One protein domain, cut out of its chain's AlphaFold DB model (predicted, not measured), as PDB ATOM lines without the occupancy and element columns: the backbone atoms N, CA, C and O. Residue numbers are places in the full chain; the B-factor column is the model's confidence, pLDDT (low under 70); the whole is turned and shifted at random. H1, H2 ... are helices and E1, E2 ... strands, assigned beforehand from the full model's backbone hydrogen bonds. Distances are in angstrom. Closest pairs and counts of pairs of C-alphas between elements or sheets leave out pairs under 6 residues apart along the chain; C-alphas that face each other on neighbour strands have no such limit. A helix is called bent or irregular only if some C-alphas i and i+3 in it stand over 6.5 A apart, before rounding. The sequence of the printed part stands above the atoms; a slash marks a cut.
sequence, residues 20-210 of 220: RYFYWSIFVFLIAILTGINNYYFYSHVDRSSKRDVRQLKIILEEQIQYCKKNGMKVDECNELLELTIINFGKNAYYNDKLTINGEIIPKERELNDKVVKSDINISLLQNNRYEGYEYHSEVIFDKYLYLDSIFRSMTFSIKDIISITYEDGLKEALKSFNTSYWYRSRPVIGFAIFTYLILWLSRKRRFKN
ATOM      1  N   ARG A  20     282.379 540.422 567.547       86.62
ATOM      2  CA  ARG A  20     282.113 539.283 568.432       86.62
ATOM      3  C   ARG A  20     281.899 537.994 567.638       86.62
ATOM      4  O   ARG A  20     282.451 536.970 568.023       86.62
ATOM      5  N   TYR A  21     281.148 538.049 566.540       87.69
ATOM      6  CA  TYR A  21     280.838 536.871 565.730       87.69
ATOM      7  C   TYR A  21     282.088 536.320 565.048       87.69
ATOM      8  O   TYR A  21     282.362 535.128 565.135       87.69
ATOM      9  N   PHE A  22     282.902 537.200 564.463       88.12
ATOM     10  CA  PHE A  22     284.162 536.803 563.838       88.12
ATOM     11  C   PHE A  22     285.167 536.244 564.853       88.12
ATOM     12  O   PHE A  22     285.820 535.240 564.588       88.12
ATOM     13  N   TYR A  23     285.254 536.848 566.044       88.56
ATOM     14  CA  TYR A  23     286.098 536.349 567.132       88.56
ATOM     15  C   TYR A  23     285.727 534.916 567.530       88.56
ATOM     16  O   TYR A  23     286.599 534.051 567.578       88.56
ATOM     17  N   TRP A  24     284.444 534.662 567.805       88.38
ATOM     18  CA  TRP A  24     283.983 533.335 568.215       88.38
ATOM     19  C   TRP A  24     284.054 532.317 567.075       88.38
ATOM     20  O   TRP A  24     284.406 531.168 567.320       88.38
ATOM     21  N   SER A  25     283.811 532.739 565.831       88.94
ATOM     22  CA  SER A  25     283.981 531.886 564.652       88.94
ATOM     23  C   SER A  25     285.434 531.426 564.495       88.94
ATOM     24  O   SER A  25     285.677 530.226 564.405       88.94
ATOM     25  N   ILE A  26     286.407 532.344 564.571       90.56
ATOM     26  CA  ILE A  26     287.835 531.985 564.546       90.56
ATOM     27  C   ILE A  26     288.205 531.099 565.733       90.56
ATOM     28  O   ILE A  26     288.965 530.151 565.570       90.56
ATOM     29  N   PHE A  27     287.692 531.403 566.925       91.19
ATOM     30  CA  PHE A  27     287.959 530.611 568.122       91.19
ATOM     31  C   PHE A  27     287.544 529.147 567.937       91.19
ATOM     32  O   PHE A  27     288.367 528.253 568.127       91.19
ATOM     33  N   VAL A  28     286.303 528.904 567.508       88.75
ATOM     34  CA  VAL A  28     285.796 527.548 567.251       88.75
ATOM     35  C   VAL A  28     286.566 526.884 566.112       88.75
ATOM     36  O   VAL A  28     286.947 525.723 566.231       88.75
ATOM     37  N   PHE A  29     286.849 527.622 565.037       89.62
ATOM     38  CA  PHE A  29     287.585 527.110 563.882       89.62
ATOM     39  C   PHE A  29     289.004 526.649 564.242       89.62
ATOM     40  O   PHE A  29     289.427 525.568 563.840       89.62
ATOM     41  N   LEU A  30     289.733 527.427 565.047       90.38
ATOM     42  CA  LEU A  30     291.077 527.065 565.500       90.38
ATOM     43  C   LEU A  30     291.064 525.826 566.398       90.38
ATOM     44  O   LEU A  30     291.911 524.952 566.229       90.38
ATOM     45  N   ILE A  31     290.089 525.713 567.306       90.69
ATOM     46  CA  ILE A  31     289.921 524.505 568.124       90.69
ATOM     47  C   ILE A  31     289.632 523.303 567.229       90.69
ATOM     48  O   ILE A  31     290.256 522.265 567.409       90.69
ATOM     49  N   ALA A  32     288.744 523.440 566.241       85.25
ATOM     50  CA  ALA A  32     288.415 522.360 565.315       85.25
ATOM     51  C   ALA A  32     289.648 521.865 564.545       85.25
ATOM     52  O   ALA A  32     289.880 520.661 564.475       85.25
ATOM     53  N   ILE A  33     290.477 522.784 564.032       88.12
ATOM     54  CA  ILE A  33     291.730 522.433 563.349       88.12
ATOM     55  C   ILE A  33     292.691 521.724 564.302       88.12
ATOM     56  O   ILE A  33     293.220 520.672 563.956       88.12
ATOM     57  N   LEU A  34     292.927 522.276 565.495       88.31
ATOM     58  CA  LEU A  34     293.864 521.695 566.459       88.31
ATOM     59  C   LEU A  34     293.406 520.311 566.931       88.31
ATOM     60  O   LEU A  34     294.214 519.385 566.984       88.31
ATOM     61  N   THR A  35     292.110 520.144 567.196       85.25
ATOM     62  CA  THR A  35     291.507 518.845 567.510       85.25
ATOM     63  C   THR A  35     291.648 517.879 566.339       85.25
ATOM     64  O   THR A  35     292.027 516.732 566.554       85.25
ATOM     65  N   GLY A  36     291.419 518.336 565.104       82.19
ATOM     66  CA  GLY A  36     291.632 517.536 563.898       82.19
ATOM     67  C   GLY A  36     293.075 517.045 563.780       82.19
ATOM     68  O   GLY A  36     293.312 515.845 563.670       82.19
ATOM     69  N   ILE A  37     294.051 517.946 563.901       84.38
ATOM     70  CA  ILE A  37     295.480 517.606 563.863       84.38
ATOM     71  C   ILE A  37     295.833 516.606 564.972       84.38
ATOM     72  O   ILE A  37     296.466 515.588 564.703       84.38
ATOM     73  N   ASN A  38     295.404 516.858 566.209       84.38
ATOM     74  CA  ASN A  38     295.674 515.965 567.334       84.38
ATOM     75  C   ASN A  38     295.103 514.563 567.100       84.38
ATOM     76  O   ASN A  38     295.810 513.568 567.254       84.38
ATOM     77  N   ASN A  39     293.844 514.494 566.671       77.81
ATOM     78  CA  ASN A  39     293.189 513.238 566.345       77.81
ATOM     79  C   ASN A  39     293.918 512.534 565.190       77.81
ATOM     80  O   ASN A  39     294.161 511.337 565.276       77.81
ATOM     81  N   TYR A  40     294.348 513.258 564.148       80.25
ATOM     82  CA  TYR A  40     295.113 512.684 563.032       80.25
ATOM     83  C   TYR A  40     296.379 511.972 563.508       80.25
ATOM     84  O   TYR A  40     296.613 510.816 563.150       80.25
ATOM     85  N   TYR A  41     297.181 512.641 564.339       78.75
ATOM     86  CA  TYR A  41     298.406 512.053 564.879       78.75
ATOM     87  C   TYR A  41     298.122 510.862 565.788       78.75
ATOM     88  O   TYR A  41     298.836 509.863 565.706       78.75
ATOM     89  N   PHE A  42     297.073 510.945 566.605       76.06
ATOM     90  CA  PHE A  42     296.646 509.847 567.459       76.06
ATOM     91  C   PHE A  42     296.273 508.602 566.635       76.06
ATOM     92  O   PHE A  42     296.860 507.545 566.847       76.06
ATOM     93  N   TYR A  43     295.405 508.722 565.625       72.81
ATOM     94  CA  TYR A  43     295.035 507.574 564.780       72.81
ATOM     95  C   TYR A  43     296.191 507.061 563.930       72.81
ATOM     96  O   TYR A  43     296.349 505.856 563.770       72.81
ATOM     97  N   SER A  44     297.048 507.954 563.436       73.31
ATOM     98  CA  SER A  44     298.256 507.551 562.709       73.31
ATOM     99  C   SER A  44     299.247 506.799 563.604       73.31
ATOM    100  O   SER A  44     300.061 506.019 563.112       73.31
ATOM    101  N   HIS A  45     299.259 507.077 564.910       76.12
ATOM    102  CA  HIS A  45     300.052 506.324 565.877       76.12
ATOM    103  C   HIS A  45     299.439 504.948 566.138       76.12
ATOM    104  O   HIS A  45     300.171 503.962 566.093       76.12
ATOM    105  N   VAL A  46     298.118 504.877 566.344       71.69
ATOM    106  CA  VAL A  46     297.397 503.601 566.474       71.69
ATOM    107  C   VAL A  46     297.674 502.716 565.261       71.69
ATOM    108  O   VAL A  46     298.187 501.625 565.451       71.69
ATOM    109  N   ASP A  47     297.438 503.191 564.032       71.75
ATOM    110  CA  ASP A  47     297.654 502.405 562.803       71.75
ATOM    111  C   ASP A  47     299.063 501.807 562.725       71.75
ATOM    112  O   ASP A  47     299.250 500.618 562.456       71.75
ATOM    113  N   ARG A  48     300.077 502.618 563.039       73.81
ATOM    114  CA  ARG A  48     301.465 502.153 563.087       73.81
ATOM    115  C   ARG A  48     301.701 501.124 564.190       73.81
ATOM    116  O   ARG A  48     302.438 500.169 563.950       73.81
ATOM    117  N   SER A  49     301.106 501.312 565.367       74.12
ATOM    118  CA  SER A  49     301.215 500.354 566.470       74.12
ATOM    119  C   SER A  49     300.552 499.030 566.104       74.12
ATOM    120  O   SER A  49     301.216 498.005 566.162       74.12
ATOM    121  N   SER A  50     299.313 499.046 565.614       71.88
ATOM    122  CA  SER A  50     298.570 497.835 565.252       71.88
ATOM    123  C   SER A  50     299.268 497.050 564.140       71.88
ATOM    124  O   SER A  50     299.426 495.837 564.238       71.88
ATOM    125  N   LYS A  51     299.791 497.730 563.108       73.00
ATOM    126  CA  LYS A  51     300.599 497.080 562.057       73.00
ATOM    127  C   LYS A  51     301.874 496.438 562.600       73.00
ATOM    128  O   LYS A  51     302.267 495.365 562.142       73.00
ATOM    129  N   ARG A  52     302.549 497.096 563.547       77.38
ATOM    130  CA  ARG A  52     303.741 496.543 564.204       77.38
ATOM    131  C   ARG A  52     303.381 495.311 565.027       77.38
ATOM    132  O   ARG A  52     304.094 494.320 564.936       77.38
ATOM    133  N   ASP A  53     302.294 495.376 565.778       74.81
ATOM    134  CA  ASP A  53     301.832 494.310 566.662       74.81
ATOM    135  C   ASP A  53     301.443 493.071 565.829       74.81
ATOM    136  O   ASP A  53     301.946 491.976 566.075       74.81
ATOM    137  N   VAL A  54     300.698 493.253 564.732       73.50
ATOM    138  CA  VAL A  54     300.423 492.191 563.744       73.50
ATOM    139  C   VAL A  54     301.709 491.587 563.173       73.50
ATOM    140  O   VAL A  54     301.833 490.370 563.052       73.50
ATOM    141  N   ARG A  55     302.705 492.418 562.849       76.44
ATOM    142  CA  ARG A  55     303.999 491.940 562.343       76.44
ATOM    143  C   ARG A  55     304.805 491.180 563.399       76.44
ATOM    144  O   ARG A  55     305.573 490.299 563.039       76.44
ATOM    145  N   GLN A  56     304.674 491.505 564.679       80.12
ATOM    146  CA  GLN A  56     305.302 490.721 565.744       80.12
ATOM    147  C   GLN A  56     304.609 489.372 565.896       80.12
ATOM    148  O   GLN A  56     305.284 488.348 565.951       80.12
ATOM    149  N   LEU A  57     303.275 489.362 565.868       77.88
ATOM    150  CA  LEU A  57     302.505 488.126 565.895       77.88
ATOM    151  C   LEU A  57     302.853 487.219 564.706       77.88
ATOM    152  O   LEU A  57     303.049 486.027 564.910       77.88
ATOM    153  N   LYS A  58     303.049 487.787 563.503       75.44
ATOM    154  CA  LYS A  58     303.585 487.077 562.325       75.44
ATOM    155  C   LYS A  58     304.809 486.239 562.669       75.44
ATOM    156  O   LYS A  58     304.832 485.044 562.408       75.44
ATOM    157  N   ILE A  59     305.819 486.910 563.213       80.88
ATOM    158  CA  ILE A  59     307.137 486.333 563.464       80.88
ATOM    159  C   ILE A  59     307.013 485.221 564.504       80.88
ATOM    160  O   ILE A  59     307.516 484.126 564.287       80.88
ATOM    161  N   ILE A  60     306.271 485.473 565.586       83.94
ATOM    162  CA  ILE A  60     306.050 484.485 566.647       83.94
ATOM    163  C   ILE A  60     305.338 483.244 566.091       83.94
ATOM    164  O   ILE A  60     305.745 482.121 566.380       83.94
ATOM    165  N   LEU A  61     304.289 483.420 565.280       79.50
ATOM    166  CA  LEU A  61     303.571 482.290 564.687       79.50
ATOM    167  C   LEU A  61     304.459 481.505 563.721       79.50
ATOM    168  O   LEU A  61     304.488 480.281 563.788       79.50
ATOM    169  N   GLU A  62     305.224 482.183 562.864       79.19
ATOM    170  CA  GLU A  62     306.176 481.535 561.954       79.19
ATOM    171  C   GLU A  62     307.229 480.715 562.715       79.19
ATOM    172  O   GLU A  62     307.518 479.581 562.329       79.19
ATOM    173  N   GLU A  63     307.760 481.234 563.824       84.50
ATOM    174  CA  GLU A  63     308.693 480.508 564.694       84.50
ATOM    175  C   GLU A  63     308.051 479.259 565.316       84.50
ATOM    176  O   GLU A  63     308.640 478.175 565.268       84.50
ATOM    177  N   GLN A  64     306.824 479.376 565.835       83.12
ATOM    178  CA  GLN A  64     306.086 478.245 566.414       83.12
ATOM    179  C   GLN A  64     305.767 477.168 565.373       83.12
ATOM    180  O   GLN A  64     305.904 475.973 565.626       83.12
ATOM    181  N   ILE A  65     305.419 477.581 564.158       79.31
ATOM    182  CA  ILE A  65     305.187 476.678 563.034       79.31
ATOM    183  C   ILE A  65     306.457 475.892 562.694       79.31
ATOM    184  O   ILE A  65     306.408 474.676 562.494       79.31
ATOM    185  N   GLN A  66     307.606 476.569 562.616       82.12
ATOM    186  CA  GLN A  66     308.885 475.904 562.353       82.12
ATOM    187  C   GLN A  66     309.246 474.929 563.477       82.12
ATOM    188  O   GLN A  66     309.748 473.836 563.207       82.12
ATOM    189  N   TYR A  67     308.936 475.285 564.724       85.38
ATOM    190  CA  TYR A  67     309.088 474.400 565.871       85.38
ATOM    191  C   TYR A  67     308.211 473.140 565.754       85.38
ATOM    192  O   TYR A  67     308.736 472.031 565.878       85.38
ATOM    193  N   CYS A  68     306.922 473.276 565.417       82.94
ATOM    194  CA  CYS A  68     306.036 472.133 565.175       82.94
ATOM    195  C   CYS A  68     306.577 471.209 564.074       82.94
ATOM    196  O   CYS A  68     306.635 469.990 564.256       82.94
ATOM    197  N   LYS A  69     307.014 471.790 562.944       79.75
ATOM    198  CA  LYS A  69     307.581 471.045 561.807       79.75
ATOM    199  C   LYS A  69     308.825 470.262 562.210       79.75
ATOM    200  O   LYS A  69     308.934 469.082 561.889       79.75
ATOM    201  N   LYS A  70     309.757 470.907 562.918       85.44
ATOM    202  CA  LYS A  70     311.021 470.292 563.343       85.44
ATOM    203  C   LYS A  70     310.802 469.119 564.300       85.44
ATOM    204  O   LYS A  70     311.562 468.157 564.258       85.44
ATOM    205  N   ASN A  71     309.767 469.197 565.132       86.00
ATOM    206  CA  ASN A  71     309.456 468.179 566.131       86.00
ATOM    207  C   ASN A  71     308.453 467.122 565.648       86.00
ATOM    208  O   ASN A  71     308.098 466.239 566.424       86.00
ATOM    209  N   GLY A  72     307.985 467.198 564.396       80.69
ATOM    210  CA  GLY A  72     307.005 466.253 563.857       80.69
ATOM    211  C   GLY A  72     305.680 466.243 564.626       80.69
ATOM    212  O   GLY A  72     305.056 465.191 564.746       80.69
ATOM    213  N   MET A  73     305.274 467.392 565.179       80.88
ATOM    214  CA  MET A  73     304.035 467.509 565.951       80.88
ATOM    215  C   MET A  73     302.810 467.226 565.085       80.88
ATOM    216  O   MET A  73     302.780 467.557 563.895       80.88
ATOM    217  N   LYS A  74     301.771 466.648 565.696       81.31
ATOM    218  CA  LYS A  74     300.474 466.511 565.029       81.31
ATOM    219  C   LYS A  74     299.877 467.892 564.769       81.31
ATOM    220  O   LYS A  74     300.124 468.842 565.507       81.31
ATOM    221  N   VAL A  75     299.065 467.985 563.720       73.00
ATOM    222  CA  VAL A  75     298.424 469.244 563.311       73.00
ATOM    223  C   VAL A  75     297.560 469.815 564.437       73.00
ATOM    224  O   VAL A  75     297.669 471.001 564.721       73.00
ATOM    225  N   ASP A  76     296.784 468.975 565.124       77.56
ATOM    226  CA  ASP A  76     295.896 469.411 566.211       77.56
ATOM    227  C   ASP A  76     296.683 469.971 567.407       77.56
ATOM    228  O   ASP A  76     296.371 471.047 567.907       77.56
ATOM    229  N   GLU A  77     297.770 469.296 567.797       79.81
ATOM    230  CA  GLU A  77     298.674 469.749 568.867       79.81
ATOM    231  C   GLU A  77     299.372 471.068 568.493       79.81
ATOM    232  O   GLU A  77     299.563 471.949 569.333       79.81
ATOM    233  N   CYS A  78     299.732 471.241 567.217       79.81
ATOM    234  CA  CYS A  78     300.300 472.497 566.737       79.81
ATOM    235  C   CYS A  78     299.258 473.629 566.710       79.81
ATOM    236  O   CYS A  78     299.579 474.760 567.067       79.81
ATOM    237  N   ASN A  79     298.012 473.340 566.321       76.88
ATOM    238  CA  ASN A  79     296.922 474.317 566.328       76.88
ATOM    239  C   ASN A  79     296.633 474.826 567.742       76.88
ATOM    240  O   ASN A  79     296.536 476.035 567.930       76.88
ATOM    241  N   GLU A  80     296.595 473.938 568.737       82.94
ATOM    242  CA  GLU A  80     296.401 474.313 570.143       82.94
ATOM    243  C   GLU A  80     297.521 475.250 570.640       82.94
ATOM    244  O   GLU A  80     297.271 476.267 571.291       82.94
ATOM    245  N   LEU A  81     298.773 474.970 570.260       83.12
ATOM    246  CA  LEU A  81     299.924 475.817 570.586       83.12
ATOM    247  C   LEU A  81     299.830 477.213 569.940       83.12
ATOM    248  O   LEU A  81     300.152 478.230 570.570       83.12
ATOM    249  N   LEU A  82     299.397 477.271 568.678       79.25
ATOM    250  CA  LEU A  82     299.200 478.523 567.949       79.25
ATOM    251  C   LEU A  82     298.045 479.330 568.552       79.25
ATOM    252  O   LEU A  82     298.207 480.527 568.782       79.25
ATOM    253  N   GLU A  83     296.925 478.690 568.890       78.69
ATOM    254  CA  GLU A  83     295.792 479.331 569.565       78.69
ATOM    255  C   GLU A  83     296.202 479.934 570.910       78.69
ATOM    256  O   GLU A  83     295.951 481.115 571.154       78.69
ATOM    257  N   LEU A  84     296.919 479.182 571.751       83.38
ATOM    258  CA  LEU A  84     297.435 479.685 573.028       83.38
ATOM    259  C   LEU A  84     298.354 480.896 572.843       83.38
ATOM    260  O   LEU A  84     298.270 481.872 573.597       83.38
ATOM    261  N   THR A  85     299.213 480.856 571.826       82.56
ATOM    262  CA  THR A  85     300.116 481.961 571.486       82.56
ATOM    263  C   THR A  85     299.329 483.213 571.098       82.56
ATOM    264  O   THR A  85     299.619 484.307 571.588       82.56
ATOM    265  N   ILE A  86     298.300 483.054 570.269       77.50
ATOM    266  CA  ILE A  86     297.439 484.147 569.820       77.50
ATOM    267  C   ILE A  86     296.616 484.717 570.982       77.50
ATOM    268  O   ILE A  86     296.530 485.937 571.128       77.50
ATOM    269  N   ILE A  87     296.056 483.864 571.844       78.88
ATOM    270  CA  ILE A  87     295.316 484.282 573.044       78.88
ATOM    271  C   ILE A  87     296.229 485.098 573.964       78.88
ATOM    272  O   ILE A  87     295.859 486.186 574.408       78.88
ATOM    273  N   ASN A  88     297.443 484.608 574.230       80.94
ATOM    274  CA  ASN A  88     298.390 485.289 575.108       80.94
ATOM    275  C   ASN A  88     298.883 486.620 574.513       80.94
ATOM    276  O   ASN A  88     299.057 487.606 575.231       80.94
ATOM    277  N   PHE A  89     299.048 486.684 573.191       77.81
ATOM    278  CA  PHE A  89     299.304 487.935 572.487       77.81
ATOM    279  C   PHE A  89     298.128 488.911 572.632       77.81
ATOM    280  O   PHE A  89     298.326 490.074 572.981       77.81
ATOM    281  N   GLY A  90     296.895 488.429 572.449       70.19
ATOM    282  CA  GLY A  90     295.668 489.214 572.575       70.19
ATOM    283  C   GLY A  90     295.492 489.873 573.947       70.19
ATOM    284  O   GLY A  90     294.977 490.988 574.015       70.19
ATOM    285  N   LYS A  91     295.987 489.248 575.026       72.00
ATOM    286  CA  LYS A  91     296.008 489.847 576.377       72.00
ATOM    287  C   LYS A  91     296.907 491.085 576.484       72.00
ATOM    288  O   LYS A  91     296.633 491.959 577.301       72.00
ATOM    289  N   ASN A  92     297.958 491.158 575.667       68.44
ATOM    290  CA  ASN A  92     298.980 492.208 575.709       68.44
ATOM    291  C   ASN A  92     298.894 493.202 574.535       68.44
ATOM    292  O   ASN A  92     299.680 494.148 574.483       68.44
ATOM    293  N   ALA A  93     297.967 492.994 573.595       63.19
ATOM    294  CA  ALA A  93     297.781 493.859 572.433       63.19
ATOM    295  C   ALA A  93     297.450 495.302 572.854       63.19
ATOM    296  O   ALA A  93     296.656 495.534 573.770       63.19
ATOM    297  N   TYR A  94     298.071 496.277 572.186       55.19
ATOM    298  CA  TYR A  94     298.197 497.640 572.706       55.19
ATOM    299  C   TYR A  94     296.929 498.517 572.552       55.19
ATOM    300  O   TYR A  94     296.919 499.645 573.041       55.19
ATOM    301  N   TYR A  95     295.836 498.020 571.956       52.78
ATOM    302  CA  TYR A  95     294.543 498.723 571.833       52.78
ATOM    303  C   TYR A  95     293.333 497.754 571.829       52.78
ATOM    304  O   TYR A  95     293.493 496.547 572.038       52.78
ATOM    305  N   ASN A  96     292.102 498.258 571.619       53.62
ATOM    306  CA  ASN A  96     290.850 497.476 571.510       53.62
ATOM    307  C   ASN A  96     290.782 496.636 570.225       53.62
ATOM    308  O   ASN A  96     289.770 496.605 569.525       53.62
ATOM    309  N   ASP A  97     291.881 495.977 569.891       58.97
ATOM    310  CA  ASP A  97     291.979 495.166 568.698       58.97
ATOM    311  C   ASP A  97     291.061 493.970 568.857       58.97
ATOM    312  O   ASP A  97     291.209 493.197 569.809       58.97
ATOM    313  N   LYS A  98     290.078 493.835 567.976       63.44
ATOM    314  CA  LYS A  98     289.261 492.636 567.976       63.44
ATOM    315  C   LYS A  98     290.073 491.560 567.288       63.44
ATOM    316  O   LYS A  98     290.389 491.690 566.110       63.44
ATOM    317  N   LEU A  99     290.446 490.538 568.038       66.56
ATOM    318  CA  LEU A  99     291.208 489.441 567.484       66.56
ATOM    319  C   LEU A  99     290.243 488.312 567.138       66.56
ATOM    320  O   LEU A  99     289.521 487.823 568.009       66.56
ATOM    321  N   THR A 100     290.207 487.946 565.861       65.62
ATOM    322  CA  THR A 100     289.310 486.907 565.354       65.62
ATOM    323  C   THR A 100     290.145 485.729 564.871       65.62
ATOM    324  O   THR A 100     290.968 485.912 563.978       65.62
ATOM    325  N   ILE A 101     289.930 484.537 565.426       66.06
ATOM    326  CA  ILE A 101     290.515 483.279 564.950       66.06
ATOM    327  C   ILE A 101     289.438 482.495 564.214       66.06
ATOM    328  O   ILE A 101     288.416 482.182 564.808       66.06
ATOM    329  N   ASN A 102     289.641 482.150 562.939       64.94
ATOM    330  CA  ASN A 102     288.696 481.311 562.176       64.94
ATOM    331  C   ASN A 102     287.230 481.808 562.195       64.94
ATOM    332  O   ASN A 102     286.298 481.024 562.046       64.94
ATOM    333  N   GLY A 103     287.016 483.114 562.374       61.69
ATOM    334  CA  GLY A 103     285.683 483.713 562.517       61.69
ATOM    335  C   GLY A 103     285.170 483.823 563.960       61.69
ATOM    336  O   GLY A 103     284.203 484.545 564.195       61.69
ATOM    337  N   GLU A 104     285.838 483.202 564.932       67.50
ATOM    338  CA  GLU A 104     285.528 483.306 566.358       67.50
ATOM    339  C   GLU A 104     286.293 484.448 567.031       67.50
ATOM    340  O   GLU A 104     287.479 484.671 566.799       67.50
ATOM    341  N   ILE A 105     285.596 485.200 567.879       65.06
ATOM    342  CA  ILE A 105     286.144 486.374 568.562       65.06
ATOM    343  C   ILE A 105     286.837 485.909 569.838       65.06
ATOM    344  O   ILE A 105     286.186 485.329 570.706       65.06
ATOM    345  N   ILE A 106     288.120 486.234 570.003       67.56
ATOM    346  CA  ILE A 106     288.808 485.970 571.265       67.56
ATOM    347  C   ILE A 106     288.399 487.023 572.302       67.56
ATOM    348  O   ILE A 106     288.596 488.223 572.072       67.56
ATOM    349  N   PRO A 107     287.862 486.602 573.462       58.94
ATOM    350  CA  PRO A 107     287.501 487.523 574.528       58.94
ATOM    351  C   PRO A 107     288.754 488.171 575.127       58.94
ATOM    352  O   PRO A 107     289.720 487.497 575.487       58.94
ATOM    353  N   LYS A 108     288.731 489.499 575.267       61.50
ATOM    354  CA  LYS A 108     289.768 490.261 575.972       61.50
ATOM    355  C   LYS A 108     289.395 490.446 577.440       61.50
ATOM    356  O   LYS A 108     288.243 490.702 577.769       61.50
ATOM    357  N   GLU A 109     290.399 490.412 578.319       52.47
ATOM    358  CA  GLU A 109     290.225 490.723 579.749       52.47
ATOM    359  C   GLU A 109     289.869 492.202 579.995       52.47
ATOM    360  O   GLU A 109     289.348 492.547 581.056       52.47
ATOM    361  N   ARG A 110     290.140 493.094 579.031       53.78
ATOM    362  CA  ARG A 110     289.776 494.515 579.095       53.78
ATOM    363  C   ARG A 110     289.308 495.014 577.734       53.78
ATOM    364  O   ARG A 110     290.127 495.283 576.861       53.78
ATOM    365  N   GLU A 111     288.004 495.202 577.580       51.66
ATOM    366  CA  GLU A 111     287.476 496.115 576.567       51.66
ATOM    367  C   GLU A 111     287.480 497.527 577.157       51.66
ATOM    368  O   GLU A 111     286.743 497.839 578.095       51.66
ATOM    369  N   LEU A 112     288.327 498.413 576.631       52.03
ATOM    370  CA  LEU A 112     288.111 499.837 576.853       52.03
ATOM    371  C   LEU A 112     286.890 500.213 576.009       52.03
ATOM    372  O   LEU A 112     286.875 499.988 574.806       52.03
ATOM    373  N   ASN A 113     285.872 500.844 576.592       47.50
ATOM    374  CA  ASN A 113     284.656 501.257 575.867       47.50
ATOM    375  C   ASN A 113     284.894 502.325 574.768       47.50
ATOM    376  O   ASN A 113     283.953 502.856 574.171       47.50
ATOM    377  N   ASP A 114     286.154 502.639 574.463       49.97
ATOM    378  CA  ASP A 114     286.556 503.479 573.346       49.97
ATOM    379  C   ASP A 114     286.397 502.726 572.016       49.97
ATOM    380  O   ASP A 114     287.352 502.257 571.400       49.97
ATOM    381  N   LYS A 115     285.144 502.666 571.544       46.88
ATOM    382  CA  LYS A 115     284.726 502.125 570.233       46.88
ATOM    383  C   LYS A 115     285.438 502.753 569.020       46.88
ATOM    384  O   LYS A 115     285.190 502.334 567.898       46.88
ATOM    385  N   VAL A 116     286.267 503.776 569.225       47.22
ATOM    386  CA  VAL A 116     286.845 504.624 568.173       47.22
ATOM    387  C   VAL A 116     288.215 504.115 567.708       47.22
ATOM    388  O   VAL A 116     288.683 504.488 566.637       47.22
ATOM    389  N   VAL A 117     288.845 503.224 568.476       49.81
ATOM    390  CA  VAL A 117     290.143 502.635 568.136       49.81
ATOM    391  C   VAL A 117     289.988 501.124 568.052       49.81
ATOM    392  O   VAL A 117     290.390 500.406 568.959       49.81
ATOM    393  N   LYS A 118     289.338 500.647 566.992       51.00
ATOM    394  CA  LYS A 118     289.282 499.220 566.679       51.00
ATOM    395  C   LYS A 118     290.209 498.962 565.507       51.00
ATOM    396  O   LYS A 118     289.949 499.453 564.412       51.00
ATOM    397  N   SER A 119     291.295 498.244 565.754       49.03
ATOM    398  CA  SER A 119     292.004 497.536 564.697       49.03
ATOM    399  C   SER A 119     291.567 496.089 564.787       49.03
ATOM    400  O   SER A 119     292.010 495.357 565.665       49.03
ATOM    401  N   ASP A 120     290.652 495.677 563.923       54.53
ATOM    402  CA  ASP A 120     290.280 494.269 563.882       54.53
ATOM    403  C   ASP A 120     291.458 493.510 563.263       54.53
ATOM    404  O   ASP A 120     291.869 493.826 562.149       54.53
ATOM    405  N   ILE A 121     292.044 492.581 564.021       58.12
ATOM    406  CA  ILE A 121     293.110 491.684 563.580       58.12
ATOM    407  C   ILE A 121     292.443 490.344 563.295       58.12
ATOM    408  O   ILE A 121     292.141 489.569 564.205       58.12
ATOM    409  N   ASN A 122     292.195 490.075 562.021       57.66
ATOM    410  CA  ASN A 122     291.696 488.773 561.602       57.66
ATOM    411  C   ASN A 122     292.870 487.821 561.404       57.66
ATOM    412  O   ASN A 122     293.850 488.191 560.768       57.66
ATOM    413  N   ILE A 123     292.767 486.617 561.957       57.44
ATOM    414  CA  ILE A 123     293.745 485.543 561.819       57.44
ATOM    415  C   ILE A 123     292.982 484.301 561.371       57.44
ATOM    416  O   ILE A 123     292.162 483.742 562.098       57.44
ATOM    417  N   SER A 124     293.240 483.857 560.151       56.22
ATOM    418  CA  SER A 124     292.824 482.532 559.696       56.22
ATOM    419  C   SER A 124     293.905 481.528 560.090       56.22
ATOM    420  O   SER A 124     295.043 481.648 559.632       56.22
ATOM    421  N   LEU A 125     293.564 480.569 560.953       58.44
ATOM    422  CA  LEU A 125     294.419 479.420 561.231       58.44
ATOM    423  C   LEU A 125     294.348 478.416 560.077       58.44
ATOM    424  O   LEU A 125     293.598 478.550 559.112       58.44
ATOM    425  N   LEU A 126     295.194 477.407 560.194       56.06
ATOM    426  CA  LEU A 126     295.557 476.477 559.143       56.06
ATOM    427  C   LEU A 126     294.374 475.665 558.635       56.06
ATOM    428  O   LEU A 126     293.657 475.032 559.408       56.06
ATOM    429  N   GLN A 127     294.252 475.591 557.313       51.50
ATOM    430  CA  GLN A 127     293.479 474.547 556.655       51.50
ATOM    431  C   GLN A 127     294.435 473.480 556.126       51.50
ATOM    432  O   GLN A 127     295.493 473.767 555.571       51.50
ATOM    433  N   ASN A 128     294.071 472.229 556.380       42.66
ATOM    434  CA  ASN A 128     294.907 471.052 556.201       42.66
ATOM    435  C   ASN A 128     295.156 470.755 554.710       42.66
ATOM    436  O   ASN A 128     294.486 469.905 554.132       42.66
ATOM    437  N   ASN A 129     296.124 471.430 554.085       45.28
ATOM    438  CA  ASN A 129     296.631 471.058 552.764       45.28
ATOM    439  C   ASN A 129     298.060 470.524 552.886       45.28
ATOM    440  O   ASN A 129     298.997 471.241 553.229       45.28
ATOM    441  N   ARG A 130     298.219 469.234 552.566       43.66
ATOM    442  CA  ARG A 130     299.449 468.428 552.695       43.66
ATOM    443  C   ARG A 130     300.691 468.958 551.947       43.66
ATOM    444  O   ARG A 130     301.732 468.320 552.055       43.66
ATOM    445  N   TYR A 131     300.617 470.070 551.207       42.19
ATOM    446  CA  TYR A 131     301.674 470.483 550.270       42.19
ATOM    447  C   TYR A 131     302.094 471.966 550.273       42.19
ATOM    448  O   TYR A 131     303.153 472.249 549.724       42.19
ATOM    449  N   GLU A 132     301.374 472.904 550.905       40.53
ATOM    450  CA  GLU A 132     301.663 474.351 550.722       40.53
ATOM    451  C   GLU A 132     302.172 475.089 551.969       40.53
ATOM    452  O   GLU A 132     302.599 476.237 551.899       40.53
ATOM    453  N   GLY A 133     302.274 474.410 553.111       47.06
ATOM    454  CA  GLY A 133     302.756 475.049 554.330       47.06
ATOM    455  C   GLY A 133     301.708 475.960 554.970       47.06
ATOM    456  O   GLY A 133     300.513 475.830 554.741       47.06
ATOM    457  N   TYR A 134     302.174 476.799 555.889       47.91
ATOM    458  CA  TYR A 134     301.342 477.489 556.859       47.91
ATOM    459  C   TYR A 134     301.178 478.946 556.424       47.91
ATOM    460  O   TYR A 134     302.109 479.732 556.591       47.91
ATOM    461  N   GLU A 135     300.023 479.307 555.872       42.56
ATOM    462  CA  GLU A 135     299.712 480.693 555.523       42.56
ATOM    463  C   GLU A 135     298.647 481.238 556.470       42.56
ATOM    464  O   GLU A 135     297.586 480.645 556.649       42.56
ATOM    465  N   TYR A 136     298.942 482.376 557.095       51.03
ATOM    466  CA  TYR A 136     297.957 483.143 557.843       51.03
ATOM    467  C   TYR A 136     297.819 484.514 557.168       51.03
ATOM    468  O   TYR A 136     298.809 485.140 556.767       51.03
ATOM    469  N   HIS A 137     296.584 484.992 557.052       51.91
ATOM    470  CA  HIS A 137     296.301 486.349 556.609       51.91
ATOM    471  C   HIS A 137     295.991 487.215 557.816       51.91
ATOM    472  O   HIS A 137     295.270 486.794 558.715       51.91
ATOM    473  N   SER A 138     296.553 488.423 557.819       53.25
ATOM    474  CA  SER A 138     296.203 489.469 558.769       53.25
ATOM    475  C   SER A 138     295.898 490.746 558.012       53.25
ATOM    476  O   SER A 138     296.683 491.210 557.185       53.25
ATOM    477  N   GLU A 139     294.729 491.299 558.286       53.09
ATOM    478  CA  GLU A 139     294.300 492.594 557.788       53.09
ATOM    479  C   GLU A 139     293.985 493.462 558.996       53.09
ATOM    480  O   GLU A 139     293.455 492.962 559.985       53.09
ATOM    481  N   VAL A 140     294.340 494.745 558.916       58.38
ATOM    482  CA  VAL A 140     293.951 495.740 559.913       58.38
ATOM    483  C   VAL A 140     292.909 496.642 559.275       58.38
ATOM    484  O   VAL A 140     293.235 497.465 558.416       58.38
ATOM    485  N   ILE A 141     291.655 496.477 559.684       57.75
ATOM    486  CA  ILE A 141     290.543 497.261 559.144       57.75
ATOM    487  C   ILE A 141     290.380 498.530 559.982       57.75
ATOM    488  O   ILE A 141     290.134 498.463 561.184       57.75
ATOM    489  N   PHE A 142     290.486 499.689 559.328       58.69
ATOM    490  CA  PHE A 142     290.165 500.991 559.912       58.69
ATOM    491  C   PHE A 142     288.921 501.572 559.255       58.69
ATOM    492  O   PHE A 142     288.906 501.828 558.048       58.69
ATOM    493  N   ASP A 143     287.907 501.873 560.056       58.31
ATOM    494  CA  ASP A 143     286.750 502.610 559.567       58.31
ATOM    495  C   ASP A 143     287.062 504.118 559.513       58.31
ATOM    496  O   ASP A 143     287.140 504.815 560.529       58.31
ATOM    497  N   LYS A 144     287.246 504.642 558.293       54.94
ATOM    498  CA  LYS A 144     287.519 506.068 558.043       54.94
ATOM    499  C   LYS A 144     286.399 506.985 558.549       54.94
ATOM    500  O   LYS A 144     286.685 508.143 558.868       54.94
ATOM    501  N   TYR A 145     285.156 506.507 558.655       54.12
ATOM    502  CA  TYR A 145     284.035 507.311 559.154       54.12
ATOM    503  C   TYR A 145     284.176 507.653 560.643       54.12
ATOM    504  O   TYR A 145     283.694 508.701 561.083       54.12
ATOM    505  N   LEU A 146     284.933 506.854 561.401       63.19
ATOM    506  CA  LEU A 146     285.205 507.112 562.815       63.19
ATOM    507  C   LEU A 146     286.090 508.347 563.032       63.19
ATOM    508  O   LEU A 146     286.035 508.955 564.099       63.19
ATOM    509  N   TYR A 147     286.865 508.777 562.030       63.41
ATOM    510  CA  TYR A 147     287.771 509.916 562.172       63.41
ATOM    511  C   TYR A 147     287.023 511.237 562.398       63.41
ATOM    512  O   TYR A 147     287.259 511.922 563.397       63.41
ATOM    513  N   LEU A 148     286.089 511.584 561.507       65.19
ATOM    514  CA  LEU A 148     285.285 512.804 561.639       65.19
ATOM    515  C   LEU A 148     284.384 512.739 562.870       65.19
ATOM    516  O   LEU A 148     284.334 513.696 563.641       65.19
ATOM    517  N   ASP A 149     283.733 511.597 563.093       70.12
ATOM    518  CA  ASP A 149     282.884 511.380 564.263       70.12
ATOM    519  C   ASP A 149     283.678 511.556 565.567       70.12
ATOM    520  O   ASP A 149     283.200 512.176 566.513       70.12
ATOM    521  N   SER A 150     284.946 511.139 565.601       68.31
ATOM    522  CA  SER A 150     285.807 511.365 566.760       68.31
ATOM    523  C   SER A 150     286.171 512.827 566.996       68.31
ATOM    524  O   SER A 150     286.271 513.245 568.148       68.31
ATOM    525  N   ILE A 151     286.361 513.622 565.936       71.25
ATOM    526  CA  ILE A 151     286.606 515.064 566.068       71.25
ATOM    527  C   ILE A 151     285.364 515.708 566.672       71.25
ATOM    528  O   ILE A 151     285.481 516.444 567.653       71.25
ATOM    529  N   PHE A 152     284.182 515.375 566.143       70.81
ATOM    530  CA  PHE A 152     282.915 515.855 566.680       70.81
ATOM    531  C   PHE A 152     282.734 515.443 568.139       70.81
ATOM    532  O   PHE A 152     282.535 516.320 568.973       70.81
ATOM    533  N   ARG A 153     282.907 514.165 568.487       71.06
ATOM    534  CA  ARG A 153     282.808 513.689 569.875       71.06
ATOM    535  C   ARG A 153     283.798 514.387 570.801       71.06
ATOM    536  O   ARG A 153     283.397 514.814 571.878       71.06
ATOM    537  N   SER A 154     285.057 514.558 570.399       73.00
ATOM    538  CA  SER A 154     286.054 515.282 571.200       73.00
ATOM    539  C   SER A 154     285.660 516.746 571.406       73.00
ATOM    540  O   SER A 154     285.767 517.263 572.517       73.00
ATOM    541  N   MET A 155     285.168 517.418 570.360       74.31
ATOM    542  CA  MET A 155     284.706 518.807 570.441       74.31
ATOM    543  C   MET A 155     283.437 518.966 571.282       74.31
ATOM    544  O   MET A 155     283.273 519.978 571.961       74.31
ATOM    545  N   THR A 156     282.549 517.972 571.254       75.81
ATOM    546  CA  THR A 156     281.290 517.965 572.000       75.81
ATOM    547  C   THR A 156     281.396 517.218 573.323       75.81
ATOM    548  O   THR A 156     280.366 516.806 573.836       75.81
ATOM    549  N   PHE A 157     282.590 516.964 573.869       69.12
ATOM    550  CA  PHE A 157     282.760 516.263 575.153       69.12
ATOM    551  C   PHE A 157     282.046 514.904 575.245       69.12
ATOM    552  O   PHE A 157     281.606 514.481 576.309       69.12
ATOM    553  N   SER A 158     281.890 514.230 574.105       69.50
ATOM    554  CA  SER A 158     281.110 513.001 573.948       69.50
ATOM    555  C   SER A 158     279.663 513.122 574.464       69.50
ATOM    556  O   SER A 158     279.069 512.125 574.850       69.50
ATOM    557  N   ILE A 159     279.059 514.321 574.425       72.75
ATOM    558  CA  ILE A 159     277.664 514.572 574.843       72.75
ATOM    559  C   ILE A 159     276.690 513.584 574.193       72.75
ATOM    560  O   ILE A 159     275.811 513.067 574.872       72.75
ATOM    561  N   LYS A 160     276.866 513.274 572.902       74.12
ATOM    562  CA  LYS A 160     276.031 512.288 572.198       74.12
ATOM    563  C   LYS A 160     276.095 510.900 572.852       74.12
ATOM    564  O   LYS A 160     275.060 510.264 573.017       74.12
ATOM    565  N   ASP A 161     277.286 510.472 573.264       68.75
ATOM    566  CA  ASP A 161     277.502 509.179 573.924       68.75
ATOM    567  C   ASP A 161     276.930 509.189 575.348       68.75
ATOM    568  O   ASP A 161     276.250 508.250 575.748       68.75
ATOM    569  N   ILE A 162     277.120 510.289 576.087       74.25
ATOM    570  CA  ILE A 162     276.547 510.477 577.430       74.25
ATOM    571  C   ILE A 162     275.021 510.404 577.374       74.25
ATOM    572  O   ILE A 162     274.415 509.742 578.212       74.25
ATOM    573  N   ILE A 163     274.400 511.063 576.392       77.50
ATOM    574  CA  ILE A 163     272.948 511.046 576.200       77.50
ATOM    575  C   ILE A 163     272.471 509.619 575.914       77.50
ATOM    576  O   ILE A 163     271.559 509.159 576.594       77.50
ATOM    577  N   SER A 164     273.111 508.908 574.981       79.31
ATOM    578  CA  SER A 164     272.762 507.517 574.648       79.31
ATOM    579  C   SER A 164     272.800 506.607 575.879       79.31
ATOM    580  O   SER A 164     271.803 505.973 576.197       79.31
ATOM    581  N   ILE A 165     273.904 506.626 576.634       75.12
ATOM    582  CA  ILE A 165     274.069 505.794 577.838       75.12
ATOM    583  C   ILE A 165     273.084 506.213 578.929       75.12
ATOM    584  O   ILE A 165     272.558 505.378 579.651       75.12
ATOM    585  N   THR A 166     272.793 507.509 579.056       79.69
ATOM    586  CA  THR A 166     271.807 507.977 580.039       79.69
ATOM    587  C   THR A 166     270.410 507.446 579.720       79.69
ATOM    588  O   THR A 166     269.670 507.132 580.650       79.69
ATOM    589  N   TYR A 167     270.054 507.343 578.436       80.06
ATOM    590  CA  TYR A 167     268.780 506.775 577.997       80.06
ATOM    591  C   TYR A 167     268.724 505.247 578.131       80.06
ATOM    592  O   TYR A 167     267.667 504.730 578.477       80.06
ATOM    593  N   GLU A 168     269.827 504.545 577.868       82.69
ATOM    594  CA  GLU A 168     269.879 503.074 577.860       82.69
ATOM    595  C   GLU A 168     270.160 502.481 579.254       82.69
ATOM    596  O   GLU A 168     269.410 501.632 579.728       82.69
ATOM    597  N   ASP A 169     271.187 502.983 579.943       80.06
ATOM    598  CA  ASP A 169     271.750 502.395 581.171       80.06
ATOM    599  C   ASP A 169     271.600 503.302 582.410       80.06
ATOM    600  O   ASP A 169     271.912 502.923 583.543       80.06
ATOM    601  N   GLY A 170     271.120 504.531 582.212       83.38
ATOM    602  CA  GLY A 170     270.898 505.510 583.268       83.38
ATOM    603  C   GLY A 170     272.107 506.395 583.601       83.38
ATOM    604  O   GLY A 170     273.266 506.143 583.267       83.38
ATOM    605  N   LEU A 171     271.828 507.486 584.319       79.94
ATOM    606  CA  LEU A 171     272.779 508.580 584.570       79.94
ATOM    607  C   LEU A 171     274.020 508.155 585.380       79.94
ATOM    608  O   LEU A 171     275.104 508.712 585.202       79.94
ATOM    609  N   LYS A 172     273.883 507.157 586.260       79.50
ATOM    610  CA  LYS A 172     274.990 506.657 587.092       79.50
ATOM    611  C   LYS A 172     276.071 505.979 586.246       79.50
ATOM    612  O   LYS A 172     277.257 506.227 586.471       79.50
ATOM    613  N   GLU A 173     275.675 505.184 585.255       75.31
ATOM    614  CA  GLU A 173     276.615 504.488 584.371       75.31
ATOM    615  C   GLU A 173     277.223 505.448 583.335       75.31
ATOM    616  O   GLU A 173     278.416 505.367 583.031       75.31
ATOM    617  N   ALA A 174     276.455 506.453 582.894       72.31
ATOM    618  CA  ALA A 174     276.956 507.538 582.052       72.31
ATOM    619  C   ALA A 174     278.070 508.353 582.744       72.31
ATOM    620  O   ALA A 174     279.118 508.612 582.146       72.31
ATOM    621  N   LEU A 175     277.896 508.707 584.024       73.38
ATOM    622  CA  LEU A 175     278.917 509.417 584.808       73.38
ATOM    623  C   LEU A 175     280.166 508.564 585.065       73.38
ATOM    624  O   LEU A 175     281.291 509.069 585.009       73.38
ATOM    625  N   LYS A 176     279.986 507.265 585.320       73.25
ATOM    626  CA  LYS A 176     281.097 506.323 585.488       73.25
ATOM    627  C   LYS A 176     281.912 506.198 584.197       73.25
ATOM    628  O   LYS A 176     283.136 506.295 584.253       73.25
ATOM    629  N   SER A 177     281.241 506.088 583.050       66.62
ATOM    630  CA  SER A 177     281.860 506.047 581.715       66.62
ATOM    631  C   SER A 177     282.567 507.359 581.345       66.62
ATOM    632  O   SER A 177     283.627 507.355 580.714       66.62
ATOM    633  N   PHE A 178     282.029 508.500 581.792       66.00
ATOM    634  CA  PHE A 178     282.654 509.805 581.581       66.00
ATOM    635  C   PHE A 178     284.023 509.923 582.256       66.00
ATOM    636  O   PHE A 178     284.990 510.355 581.623       66.00
ATOM    637  N   ASN A 179     284.122 509.503 583.518       62.38
ATOM    638  CA  ASN A 179     285.370 509.580 584.275       62.38
ATOM    639  C   ASN A 179     286.440 508.600 583.776       62.38
ATOM    640  O   ASN A 179     287.630 508.904 583.866       62.38
ATOM    641  N   THR A 180     286.045 507.438 583.255       62.69
ATOM    642  CA  THR A 180     286.987 506.398 582.817       62.69
ATOM    643  C   THR A 180     287.489 506.587 581.386       62.69
ATOM    644  O   THR A 180     288.648 506.274 581.127       62.69
ATOM    645  N   SER A 181     286.681 507.128 580.468       63.16
ATOM    646  CA  SER A 181     287.045 507.245 579.042       63.16
ATOM    647  C   SER A 181     286.884 508.674 578.490       63.16
ATOM    648  O   SER A 181     287.842 509.253 577.962       63.16
ATOM    649  N   TYR A 182     285.718 509.307 578.652       67.31
ATOM    650  CA  TYR A 182     285.392 510.526 577.888       67.31
ATOM    651  C   TYR A 182     286.117 511.792 578.354       67.31
ATOM    652  O   TYR A 182     286.404 512.684 577.544       67.31
ATOM    653  N   TRP A 183     286.479 511.866 579.636       65.88
ATOM    654  CA  TRP A 183     287.300 512.952 580.163       65.88
ATOM    655  C   TRP A 183     288.683 512.994 579.501       65.88
ATOM    656  O   TRP A 183     289.126 514.050 579.044       65.88
ATOM    657  N   TYR A 184     289.345 511.840 579.377       66.00
ATOM    658  CA  TYR A 184     290.669 511.736 578.759       66.00
ATOM    659  C   TYR A 184     290.653 512.140 577.287       66.00
ATOM    660  O   TYR A 184     291.546 512.862 576.843       66.00
ATOM    661  N   ARG A 185     289.593 511.770 576.562       68.50
ATOM    662  CA  ARG A 185     289.387 512.156 575.159       68.50
ATOM    663  C   ARG A 185     289.210 513.666 574.970       68.50
ATOM    664  O   ARG A 185     289.671 514.225 573.979       68.50
ATOM    665  N   SER A 186     288.552 514.335 575.914       72.44
ATOM    666  CA  SER A 186     288.188 515.753 575.781       72.44
ATOM    667  C   SER A 186     289.283 516.714 576.269       72.44
ATOM    668  O   SER A 186     289.281 517.895 575.919       72.44
ATOM    669  N   ARG A 187     290.256 516.220 577.048       78.19
ATOM    670  CA  ARG A 187     291.388 517.000 577.587       78.19
ATOM    671  C   ARG A 187     292.152 517.826 576.539       78.19
ATOM    672  O   ARG A 187     292.374 519.009 576.809       78.19
ATOM    673  N   PRO A 188     292.528 517.285 575.361       81.19
ATOM    674  CA  PRO A 188     293.206 518.068 574.327       81.19
ATOM    675  C   PRO A 188     292.370 519.259 573.859       81.19
ATOM    676  O   PRO A 188     292.891 520.365 573.754       81.19
ATOM    677  N   VAL A 189     291.059 519.070 573.672       85.19
ATOM    678  CA  VAL A 189     290.137 520.134 573.240       85.19
ATOM    679  C   VAL A 189     290.040 521.243 574.281       85.19
ATOM    680  O   VAL A 189     290.100 522.417 573.921       85.19
ATOM    681  N   ILE A 190     289.953 520.894 575.569       84.19
ATOM    682  CA  ILE A 190     289.979 521.876 576.666       84.19
ATOM    683  C   ILE A 190     291.282 522.677 576.620       84.19
ATOM    684  O   ILE A 190     291.257 523.908 576.679       84.19
ATOM    685  N   GLY A 191     292.418 521.990 576.470       87.56
ATOM    686  CA  GLY A 191     293.722 522.628 576.324       87.56
ATOM    687  C   GLY A 191     293.744 523.598 575.143       87.56
ATOM    688  O   GLY A 191     294.059 524.776 575.314       87.56
ATOM    689  N   PHE A 192     293.331 523.143 573.959       90.81
ATOM    690  CA  PHE A 192     293.257 523.974 572.758       90.81
ATOM    691  C   PHE A 192     292.316 525.162 572.929       90.81
ATOM    692  O   PHE A 192     292.652 526.254 572.475       90.81
ATOM    693  N   ALA A 193     291.191 525.001 573.624       89.81
ATOM    694  CA  ALA A 193     290.278 526.094 573.926       89.81
ATOM    695  C   ALA A 193     290.945 527.157 574.808       89.81
ATOM    696  O   ALA A 193     290.896 528.343 574.478       89.81
ATOM    697  N   ILE A 194     291.634 526.751 575.876       90.94
ATOM    698  CA  ILE A 194     292.362 527.670 576.764       90.94
ATOM    699  C   ILE A 194     293.476 528.393 575.994       90.94
ATOM    700  O   ILE A 194     293.552 529.624 576.027       90.94
ATOM    701  N   PHE A 195     294.310 527.662 575.250       91.25
ATOM    702  CA  PHE A 195     295.404 528.249 574.469       91.25
ATOM    703  C   PHE A 195     294.896 529.202 573.384       91.25
ATOM    704  O   PHE A 195     295.382 530.328 573.269       91.25
ATOM    705  N   THR A 196     293.879 528.793 572.625       92.06
ATOM    706  CA  THR A 196     293.271 529.620 571.575       92.06
ATOM    707  C   THR A 196     292.662 530.884 572.172       92.06
ATOM    708  O   THR A 196     292.864 531.978 571.640       92.06
ATOM    709  N   TYR A 197     291.977 530.768 573.314       91.94
ATOM    710  CA  TYR A 197     291.427 531.918 574.025       91.94
ATOM    711  C   TYR A 197     292.530 532.909 574.410       91.94
ATOM    712  O   TYR A 197     292.416 534.099 574.108       91.94
ATOM    713  N   LEU A 198     293.620 532.429 575.015       91.31
ATOM    714  CA  LEU A 198     294.750 533.271 575.414       91.31
ATOM    715  C   LEU A 198     295.397 533.971 574.212       91.31
ATOM    716  O   LEU A 198     295.641 535.179 574.264       91.31
ATOM    717  N   ILE A 199     295.623 533.253 573.108       90.44
ATOM    718  CA  ILE A 199     296.213 533.806 571.879       90.44
ATOM    719  C   ILE A 199     295.320 534.900 571.287       90.44
ATOM    720  O   ILE A 199     295.802 535.998 570.974       90.44
ATOM    721  N   LEU A 200     294.017 534.641 571.148       89.75
ATOM    722  CA  LEU A 200     293.075 535.608 570.584       89.75
ATOM    723  C   LEU A 200     292.887 536.818 571.505       89.75
ATOM    724  O   LEU A 200     292.852 537.959 571.027       89.75
ATOM    725  N   TRP A 201     292.838 536.602 572.819       88.31
ATOM    726  CA  TRP A 201     292.751 537.669 573.810       88.31
ATOM    727  C   TRP A 201     293.988 538.576 573.786       88.31
ATOM    728  O   TRP A 201     293.858 539.802 573.678       88.31
ATOM    729  N   LEU A 202     295.197 537.998 573.794       88.25
ATOM    730  CA  LEU A 202     296.451 538.750 573.679       88.25
ATOM    731  C   LEU A 202     296.529 539.518 572.354       88.25
ATOM    732  O   LEU A 202     296.904 540.696 572.341       88.25
ATOM    733  N   SER A 203     296.120 538.892 571.250       86.88
ATOM    734  CA  SER A 203     296.090 539.515 569.919       86.88
ATOM    735  C   SER A 203     295.151 540.719 569.875       86.88
ATOM    736  O   SER A 203     295.508 541.790 569.369       86.88
ATOM    737  N   ARG A 204     293.966 540.586 570.479       83.62
ATOM    738  CA  ARG A 204     292.992 541.671 570.618       83.62
ATOM    739  C   ARG A 204     293.551 542.812 571.477       83.62
ATOM    740  O   ARG A 204     293.485 543.971 571.063       83.62
ATOM    741  N   LYS A 205     294.175 542.503 572.621       84.19
ATOM    742  CA  LYS A 205     294.798 543.494 573.521       84.19
ATOM    743  C   LYS A 205     295.941 544.263 572.843       84.19
ATOM    744  O   LYS A 205     295.997 545.489 572.959       84.19
ATOM    745  N   ARG A 206     296.813 543.583 572.083       78.50
ATOM    746  CA  ARG A 206     297.902 544.219 571.312       78.50
ATOM    747  C   ARG A 206     297.370 545.185 570.250       78.50
ATOM    748  O   ARG A 206     297.842 546.320 570.181       78.50
ATOM    749  N   ARG A 207     296.348 544.792 569.476       75.06
ATOM    750  CA  ARG A 207     295.722 545.682 568.473       75.06
ATOM    751  C   ARG A 207     295.148 546.950 569.109       75.06
ATOM    752  O   ARG A 207     295.364 548.039 568.581       75.06
ATOM    753  N   PHE A 208     294.488 546.833 570.263       71.62
ATOM    754  CA  PHE A 208     293.975 547.997 570.992       71.62
ATOM    755  C   PHE A 208     295.082 548.927 571.502       71.62
ATOM    756  O   PHE A 208     294.950 550.147 571.390       71.62
ATOM    757  N   LYS A 209     296.181 548.374 572.030       72.56
ATOM    758  CA  LYS A 209     297.338 549.166 572.475       72.56
ATOM    759  C   LYS A 209     297.969 549.937 571.309       72.56
ATOM    760  O   LYS A 209     298.210 551.135 571.439       72.56
ATOM    761  N   ASN A 210     298.158 549.290 570.159       66.12
ATOM    762  CA  ASN A 210     298.735 549.929 568.973       66.12
ATOM    763  C   ASN A 210     297.835 551.041 568.412       66.12
ATOM    764  O   ASN A 210     298.332 552.125 568.124       66.12
TER     765      ASN A 210
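AT A GLANCE: This is residues 20 to 210 of the 220 residues of an uncharacterized protein of Aliarcobacter cibarius (UniProt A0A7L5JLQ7). One very long helix, H1, forms a spine; H2 folds back along its far end as a helical hairpin, and H5b runs back along its first part and on beyond it, so that residues 205 to 210 stick out. Beside H1 and H2, a tiny sheet of E1 and E2 has E2 near residues 50 to 58 of H1 and E1 near residues 83 to 90 of H2, with long loops before and after E2, while H3 packs on residues 32 to 40 of H1 at a steep tilt and the short hairpin of H4 and H5a is set off to the side of H1. The printed part has 191 residues, in the order H1, H2, E1, E2, H3, H4, H5; the sheet, order E1, E2, is parallel, and the class is mostly helix. The whole is loose, with a radius of gyration of the C-alphas of 23.4 A, and spans 83 by 42 by 22 A, only just a rod.

IN THESE COORDINATES: E1 is residues 99 to 101 and E2 residues 120 to 123. H1, residues 20 to 70, runs 75.0 A from C-alpha 20 at (282.113, 539.283, 568.432) to C-alpha 70 at (311.021, 470.292, 563.343). H2, residues 75 to 92, is 26.1 A long; H3 is residues 145 to 155 and H4 residues 159 to 168. H3 is neither bent nor irregular, but only just: C-alphas 145 and 148 are 6.2 A apart. H5, residues 171 to 210, was assigned as one helix by its hydrogen bonds but is bent: C-alphas 185 and 188 are 7.1 A apart. Its arms are H5a, residues 171 to 185, 19.4 A, irregular with C-alphas 180 and 183 7.1 A apart, and H5b, residues 188 to 210, 32.8 A, ending at C-alpha 210 (298.735, 549.929, 568.973).

HOW THE PARTS SIT: E1 and E2 are parallel at 24 degrees, with N 100 and O 121 3.0 A apart and N 123 and O 100 2.8 A apart, both within hydrogen-bond range. The closest C-alphas of H1 and E2, Val 54 and Ile 121, are 7.3 A apart. H1 and H2 form a hairpin and touch, closest at the C-alphas of Cys 68 and Cys 78, 6.0 A, with residues 57 to 68 of H1 alone, at a shallow tilt of 29 degrees, opposite ways. With residues 32 to 40 alone, H1 touches H3, closest at the C-alphas of Gly 36 and Ile 151, 6.0 A, at a steep tilt of 48 degrees. With residues 23 to 38 alone, H1 touches H5b, closest at the C-alphas of Ile 31 and Phe 192, 5.7 A, opposite ways at a shallow tilt of 33 degrees, only just short of steep. H4 and H5a form a hairpin and touch, closest at the C-alphas of Ile 165 and Ala 174, 5.4 A, at a shallow tilt of 28 degrees; both are apart from H1. H5a and H5b stand at a steep tilt of 61 degrees. Every O i to N i+4 pair is within hydrogen-bond range in H1, H4 and H5b; the counts are 13 of 14 in H2, 6 of 7 in H3 and 9 of 11 in H5a.

THE WHOLE: The C-alphas farthest apart, of Gly 72 and Asn 210, are 84.2 A apart. The printed part has no cut. The links E1 to E2 and E2 to H3 are long. Mean pLDDT of the printed part is 72.1; 71 residues are under 70, among them residues 92 to 148 and 177 to 185.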